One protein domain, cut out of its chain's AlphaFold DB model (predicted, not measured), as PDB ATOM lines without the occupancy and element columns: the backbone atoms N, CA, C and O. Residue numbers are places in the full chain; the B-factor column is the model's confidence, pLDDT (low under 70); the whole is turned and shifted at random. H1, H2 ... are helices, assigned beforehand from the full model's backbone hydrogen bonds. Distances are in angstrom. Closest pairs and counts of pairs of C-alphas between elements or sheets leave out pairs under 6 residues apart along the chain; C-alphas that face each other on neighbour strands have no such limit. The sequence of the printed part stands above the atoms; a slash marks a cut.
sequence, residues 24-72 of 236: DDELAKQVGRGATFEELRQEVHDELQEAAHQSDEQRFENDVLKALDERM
ATOM      1  N   ASP A  24       0.358  -5.993  12.933       84.69
ATOM      2  CA  ASP A  24       1.249  -5.772  14.076       84.69
ATOM      3  C   ASP A  24       2.437  -4.854  13.727       84.69
ATOM      4  O   ASP A  24       2.572  -4.369  12.603       84.69
ATOM      5  N   ASP A  25       3.304  -4.579  14.702       85.69
ATOM      6  CA  ASP A  25       4.447  -3.670  14.528       85.69
ATOM      7  C   ASP A  25       5.468  -4.181  13.496       85.69
ATOM      8  O   ASP A  25       6.214  -3.398  12.908       85.69
ATOM      9  N   GLU A  26       5.507  -5.492  13.237       81.94
ATOM     10  CA  GLU A  26       6.364  -6.056  12.192       81.94
ATOM     11  C   GLU A  26       5.853  -5.681  10.797       81.94
ATOM     12  O   GLU A  26       6.665  -5.436   9.902       81.94
ATOM     13  N   LEU A  27       4.534  -5.549  10.612       82.00
ATOM     14  CA  LEU A  27       3.961  -4.986   9.388       82.00
ATOM     15  C   LEU A  27       4.379  -3.520   9.198       82.00
ATOM     16  O   LEU A  27       4.806  -3.160   8.102       82.00
ATOM     17  N   ALA A  28       4.315  -2.692  10.245       81.69
ATOM     18  CA  ALA A  28       4.730  -1.286  10.173       81.69
ATOM     19  C   ALA A  28       6.201  -1.139   9.748       81.69
ATOM     20  O   ALA A  28       6.512  -0.419   8.794       81.69
ATOM     21  N   LYS A  29       7.092  -1.939  10.350       81.12
ATOM     22  CA  LYS A  29       8.514  -1.992   9.971       81.12
ATOM     23  C   LYS A  29       8.741  -2.512   8.551       81.12
ATOM     24  O   LYS A  29       9.637  -2.021   7.871       81.12
ATOM     25  N   GLN A  30       7.961  -3.497   8.092       81.62
ATOM     26  CA  GLN A  30       8.062  -4.024   6.723       81.62
ATOM     27  C   GLN A  30       7.617  -3.012   5.664       81.62
ATOM     28  O   GLN A  30       8.190  -2.987   4.575       81.62
ATOM     29  N   VAL A  31       6.603  -2.200   5.970       81.00
ATOM     30  CA  VAL A  31       6.099  -1.146   5.077       81.00
ATOM     31  C   VAL A  31       7.004   0.094   5.114       81.00
ATOM     32  O   VAL A  31       7.041   0.850   4.146       81.00
ATOM     33  N   GLY A  32       7.786   0.274   6.183       77.69
ATOM     34  CA  GLY A  32       8.727   1.388   6.328       77.69
ATOM     35  C   GLY A  32       8.048   2.725   6.639       77.69
ATOM     36  O   GLY A  32       8.641   3.772   6.396       77.69
ATOM     37  N   ARG A  33       6.816   2.680   7.159       72.38
ATOM     38  CA  ARG A  33       5.938   3.824   7.457       72.38
ATOM     39  C   ARG A  33       5.590   3.857   8.950       72.38
ATOM     40  O   ARG A  33       4.461   3.605   9.350       72.38
ATOM     41  N   GLY A  34       6.623   4.011   9.780       72.62
ATOM     42  CA  GLY A  34       6.512   3.996  11.244       72.62
ATOM     43  C   GLY A  34       7.113   2.761  11.923       72.62
ATOM     44  O   GLY A  34       7.488   1.769  11.292       72.62
ATOM     45  N   ALA A  35       7.248   2.848  13.246       74.62
ATOM     46  CA  ALA A  35       7.803   1.810  14.109       74.62
ATOM     47  C   ALA A  35       6.726   0.893  14.713       74.62
ATOM     48  O   ALA A  35       7.055  -0.224  15.126       74.62
ATOM     49  N   THR A  36       5.469   1.350  14.759       86.88
ATOM     50  CA  THR A  36       4.335   0.631  15.360       86.88
ATOM     51  C   THR A  36       3.122   0.576  14.433       86.88
ATOM     52  O   THR A  36       2.969   1.392  13.524       86.88
ATOM     53  N   PHE A  37       2.228  -0.386  14.670       84.25
ATOM     54  CA  PHE A  37       0.975  -0.484  13.920       84.25
ATOM     55  C   PHE A  37       0.065   0.738  14.122       84.25
ATOM     56  O   PHE A  37      -0.640   1.130  13.193       84.25
ATOM     57  N   GLU A  38       0.079   1.354  15.308       86.31
ATOM     58  CA  GLU A  38      -0.694   2.575  15.565       86.31
ATOM     59  C   GLU A  38      -0.181   3.762  14.742       86.31
ATOM     60  O   GLU A  38      -0.993   4.463  14.145       86.31
ATOM     61  N   GLU A  39       1.138   3.941  14.637       85.00
ATOM     62  CA  GLU A  39       1.741   4.974  13.781       85.00
ATOM     63  C   GLU A  39       1.375   4.764  12.308       85.00
ATOM     64  O   GLU A  39       0.901   5.695  11.663       85.00
ATOM     65  N   LEU A  40       1.497   3.529  11.807       86.62
ATOM     66  CA  LEU A  40       1.098   3.192  10.437       86.62
ATOM     67  C   LEU A  40      -0.390   3.486  10.198       86.62
ATOM     68  O   LEU A  40      -0.773   3.990   9.143       86.62
ATOM     69  N   ARG A  41      -1.251   3.150  11.165       88.12
ATOM     70  CA  ARG A  41      -2.691   3.400  11.069       88.12
ATOM     71  C   ARG A  41      -2.995   4.895  11.045       88.12
ATOM     72  O   ARG A  41      -3.868   5.296  10.281       88.12
ATOM     73  N   GLN A  42      -2.310   5.682  11.871       90.31
ATOM     74  CA  GLN A  42      -2.482   7.128  11.920       90.31
ATOM     75  C   GLN A  42      -2.002   7.786  10.622       90.31
ATOM     76  O   GLN A  42      -2.740   8.571  10.046       90.31
ATOM     77  N   GLU A  43      -0.837   7.396  10.102       88.88
ATOM     78  CA  GLU A  43      -0.315   7.912   8.830       88.88
ATOM     79  C   GLU A  43      -1.272   7.614   7.667       88.88
ATOM     80  O   GLU A  43      -1.626   8.511   6.912       88.88
ATOM     81  N   VAL A  44      -1.771   6.376   7.561       89.50
ATOM     82  CA  VAL A  44      -2.763   6.016   6.531       89.50
ATOM     83  C   VAL A  44      -4.079   6.769   6.728       89.50
ATOM     84  O   VAL A  44      -4.719   7.150   5.752       89.50
ATOM     85  N   HIS A  45      -4.511   6.972   7.973       92.56
ATOM     86  CA  HIS A  45      -5.703   7.763   8.260       92.56
ATOM     87  C   HIS A  45      -5.535   9.209   7.785       92.56
ATOM     88  O   HIS A  45      -6.422   9.729   7.115       92.56
ATOM     89  N   ASP A  46      -4.398   9.828   8.088       93.19
ATOM     90  CA  ASP A  46      -4.108  11.211   7.722       93.19
ATOM     91  C   ASP A  46      -3.937  11.358   6.200       93.19
ATOM     92  O   ASP A  46      -4.523  12.269   5.619       93.19
ATOM     93  N   GLU A  47      -3.270  10.408   5.527       91.25
ATOM     94  CA  GLU A  47      -3.200  10.339   4.057       91.25
ATOM     95  C   GLU A  47      -4.603  10.253   3.426       91.25
ATOM     96  O   GLU A  47      -4.905  10.951   2.456       91.25
ATOM     97  N   LEU A  48      -5.483   9.399   3.965       94.12
ATOM     98  CA  LEU A  48      -6.853   9.255   3.465       94.12
ATOM     99  C   LEU A  48      -7.701  10.497   3.743       94.12
ATOM    100  O   LEU A  48      -8.519  10.871   2.903       94.12
ATOM    101  N   GLN A  49      -7.522  11.126   4.903       94.81
ATOM    102  CA  GLN A  49      -8.227  12.347   5.266       94.81
ATOM    103  C   GLN A  49      -7.803  13.512   4.369       94.81
ATOM    104  O   GLN A  49      -8.662  14.247   3.886       94.81
ATOM    105  N   GLU A  50      -6.506  13.662   4.104       94.44
ATOM    106  CA  GLU A  50      -5.989  14.675   3.187       94.44
ATOM    107  C   GLU A  50      -6.477  14.424   1.754       94.44
ATOM    108  O   GLU A  50      -6.983  15.342   1.107       94.44
ATOM    109  N   ALA A  51      -6.428  13.175   1.279       91.38
ATOM    110  CA  ALA A  51      -6.946  12.813  -0.038       91.38
ATOM    111  C   ALA A  51      -8.455  13.084  -0.169       91.38
ATOM    112  O   ALA A  51      -8.909  13.570  -1.208       91.38
ATOM    113  N   ALA A  52      -9.237  12.795   0.876       91.94
ATOM    114  CA  ALA A  52     -10.666  13.097   0.912       91.94
ATOM    115  C   ALA A  52     -10.917  14.610   0.884       91.94
ATOM    116  O   ALA A  52     -11.704  15.072   0.062       91.94
ATOM    117  N   HIS A  53     -10.197  15.382   1.704       90.62
ATOM    118  CA  HIS A  53     -10.305  16.840   1.732       90.62
ATOM    119  C   HIS A  53      -9.991  17.462   0.366       90.62
ATOM    120  O   HIS A  53     -10.791  18.235  -0.151       90.62
ATOM    121  N   GLN A  54      -8.869  17.084  -0.254       89.06
ATOM    122  CA  GLN A  54      -8.487  17.579  -1.580       89.06
ATOM    123  C   GLN A  54      -9.518  17.198  -2.652       89.06
ATOM    124  O   GLN A  54      -9.836  18.000  -3.529       89.06
ATOM    125  N   SER A  55     -10.069  15.981  -2.587       88.75
ATOM    126  CA  SER A  55     -11.118  15.540  -3.511       88.75
ATOM    127  C   SER A  55     -12.407  16.350  -3.348       88.75
ATOM    128  O   SER A  55     -13.040  16.695  -4.348       88.75
ATOM    129  N   ASP A  56     -12.813  16.633  -2.111       90.31
ATOM    130  CA  ASP A  56     -14.019  17.406  -1.816       90.31
ATOM    131  C   ASP A  56     -13.861  18.874  -2.226       90.31
ATOM    132  O   ASP A  56     -14.752  19.421  -2.877       90.31
ATOM    133  N   GLU A  57     -12.710  19.483  -1.934       88.06
ATOM    134  CA  GLU A  57     -12.358  20.842  -2.360       88.06
ATOM    135  C   GLU A  57     -12.381  20.958  -3.888       88.06
ATOM    136  O   GLU A  57     -13.100  21.789  -4.445       88.06
ATOM    137  N   GLN A  58     -11.713  20.035  -4.589       88.06
ATOM    138  CA  GLN A  58     -11.695  20.025  -6.048       88.06
ATOM    139  C   GLN A  58     -13.092  19.827  -6.646       88.06
ATOM    140  O   GLN A  58     -13.418  20.405  -7.688       88.06
ATOM    141  N   ARG A  59     -13.924  18.982  -6.029       89.75
ATOM    142  CA  ARG A  59     -15.307  18.772  -6.465       89.75
ATOM    143  C   ARG A  59     -16.133  20.042  -6.282       89.75
ATOM    144  O   ARG A  59     -16.848  20.419  -7.207       89.75
ATOM    145  N   PHE A  60     -16.013  20.694  -5.132       89.50
ATOM    146  CA  PHE A  60     -16.727  21.928  -4.839       89.50
ATOM    147  C   PHE A  60     -16.331  23.055  -5.798       89.50
ATOM    148  O   PHE A  60     -17.209  23.682  -6.389       89.50
ATOM    149  N   GLU A  61     -15.035  23.253  -6.048       88.56
ATOM    150  CA  GLU A  61     -14.554  24.214  -7.049       88.56
ATOM    151  C   GLU A  61     -15.139  23.938  -8.438       88.56
ATOM    152  O   GLU A  61     -15.601  24.855  -9.120       88.56
ATOM    153  N   ASN A  62     -15.169  22.671  -8.862       89.50
ATOM    154  CA  ASN A  62     -15.755  22.292 -10.147       89.50
ATOM    155  C   ASN A  62     -17.257  22.598 -10.210       89.50
ATOM    156  O   ASN A  62     -17.741  23.049 -11.250       89.50
ATOM    157  N   ASP A  63     -17.990  22.383  -9.117       90.00
ATOM    158  CA  ASP A  63     -19.414  22.708  -9.032       90.00
ATOM    159  C   ASP A  63     -19.643  24.232  -9.096       90.00
ATOM    160  O   ASP A  63     -20.537  24.688  -9.815       90.00
ATOM    161  N   VAL A  64     -18.795  25.032  -8.435       89.81
ATOM    162  CA  VAL A  64     -18.815  26.506  -8.508       89.81
ATOM    163  C   VAL A  64     -18.532  26.991  -9.931       89.81
ATOM    164  O   VAL A  64     -19.290  27.799 -10.472       89.81
ATOM    165  N   LEU A  65     -17.481  26.473 -10.571       89.69
ATOM    166  CA  LEU A  65     -17.130  26.820 -11.949       89.69
ATOM    167  C   LEU A  65     -18.235  26.423 -12.924       89.69
ATOM    168  O   LEU A  65     -18.586  27.204 -13.804       89.69
ATOM    169  N   LYS A  66     -18.832  25.244 -12.756       89.25
ATOM    170  CA  LYS A  66     -19.958  24.803 -13.580       89.25
ATOM    171  C   LYS A  66     -21.171  25.720 -13.412       89.25
ATOM    172  O   LYS A  66     -21.784  26.099 -14.406       89.25
ATOM    173  N   ALA A  67     -21.493  26.120 -12.184       89.25
ATOM    174  CA  ALA A  67     -22.579  27.062 -11.928       89.25
ATOM    175  C   ALA A  67     -22.310  28.446 -12.549       89.25
ATOM    176  O   ALA A  67     -23.241  29.099 -13.024       89.25
ATOM    177  N   LEU A  68     -21.049  28.893 -12.569       88.25
ATOM    178  CA  LEU A  68     -20.634  30.117 -13.258       88.25
ATOM    179  C   LEU A  68     -20.800  29.985 -14.781       88.25
ATOM    180  O   LEU A  68     -21.365  30.870 -15.421       88.25
ATOM    181  N   ASP A  69     -20.367  28.856 -15.340       87.06
ATOM    182  CA  ASP A  69     -20.441  28.520 -16.766       87.06
ATOM    183  C   ASP A  69     -21.890  28.480 -17.286       87.06
ATOM    184  O   ASP A  69     -22.184  28.977 -18.373       87.06
ATOM    185  N   GLU A  70     -22.813  27.923 -16.494       87.06
ATOM    186  CA  GLU A  70     -24.248  27.835 -16.810       87.06
ATOM    187  C   GLU A  70     -24.953  29.198 -16.811       87.06
ATOM    188  O   GLU A  70     -25.944  29.378 -17.519       87.06
ATOM    189  N   ARG A  71     -24.454  30.166 -16.034       85.44
ATOM    190  CA  ARG A  71     -25.016  31.524 -15.938       85.44
ATOM    191  C   ARG A  71     -24.419  32.497 -16.951       85.44
ATOM    192  O   ARG A  71     -24.859  33.643 -17.025       85.44
ATOM    193  N   MET A  72     -23.405  32.076 -17.704       82.50
ATOM    194  CA  MET A  72     -22.759  32.937 -18.682       82.50
ATOM    195  C   MET A  72     -23.547  32.984 -19.994       82.50
ATOM    196  O   MET A  72     -23.566  32.033 -20.774       82.50
TER     197      MET A  72
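What this domain is: This is residues 24 to 72 of the 236 residues of the protein "PPIase" of Chloroflexi bacterium (UniProt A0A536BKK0). What does the model look like? It is one long straight helix, H2, with a short helix, H1, folded at its first end as a small head, so that the two make a corner there; residues 45 to 72, of which 45 to 70 belong to H2, stick out free as a long arm. What is it built of? The printed part has 49 residues with two named helices, H1 then H2, and no named strand: the class is all helix. How does it fill space? It is extended, with a radius of gyration of the C-alphas of 18.3 A, and it spans 57 by 13 by 10 A, a rod.

How they stand to each other: Where does H2, residues 37 to 70, meet H1, residues 25 to 31? They touch, with 6 pairs of C-alphas within 8 A, and H2 does so with residues 37 to 40 alone. The closest C-alphas are those of Asp 25 and Phe 37, 4.8 A apart. How do they stand to each other? Their lines stand at a steep tilt of 51 degrees, and they run the same way. Are their backbones well formed? In H1 and H2 every O i to N i+4 pair is within hydrogen-bond range.

Where its parts are: Where does H2 lie? Its 34 residues run from C-alpha 37 at (0.975, -0.484, 13.920) to C-alpha 70 at (-24.248, 27.835, -16.810), 48.8 A. Where is H1? Its 7 residues begin at C-alpha 25 at (4.447, -3.670, 14.528) and measure 9.9 A from first to last C-alpha.

The domain as a whole: How large is it? The two C-alphas farthest apart, those of Glu 26 and Met 72, are 57.6 A apart. Is anything missing or long? The printed part has no cut, and the link from H1 to H2, 5 residues, is tight. How confident is the model? The mean pLDDT of the printed part is 86.9, and no printed residue is under 70.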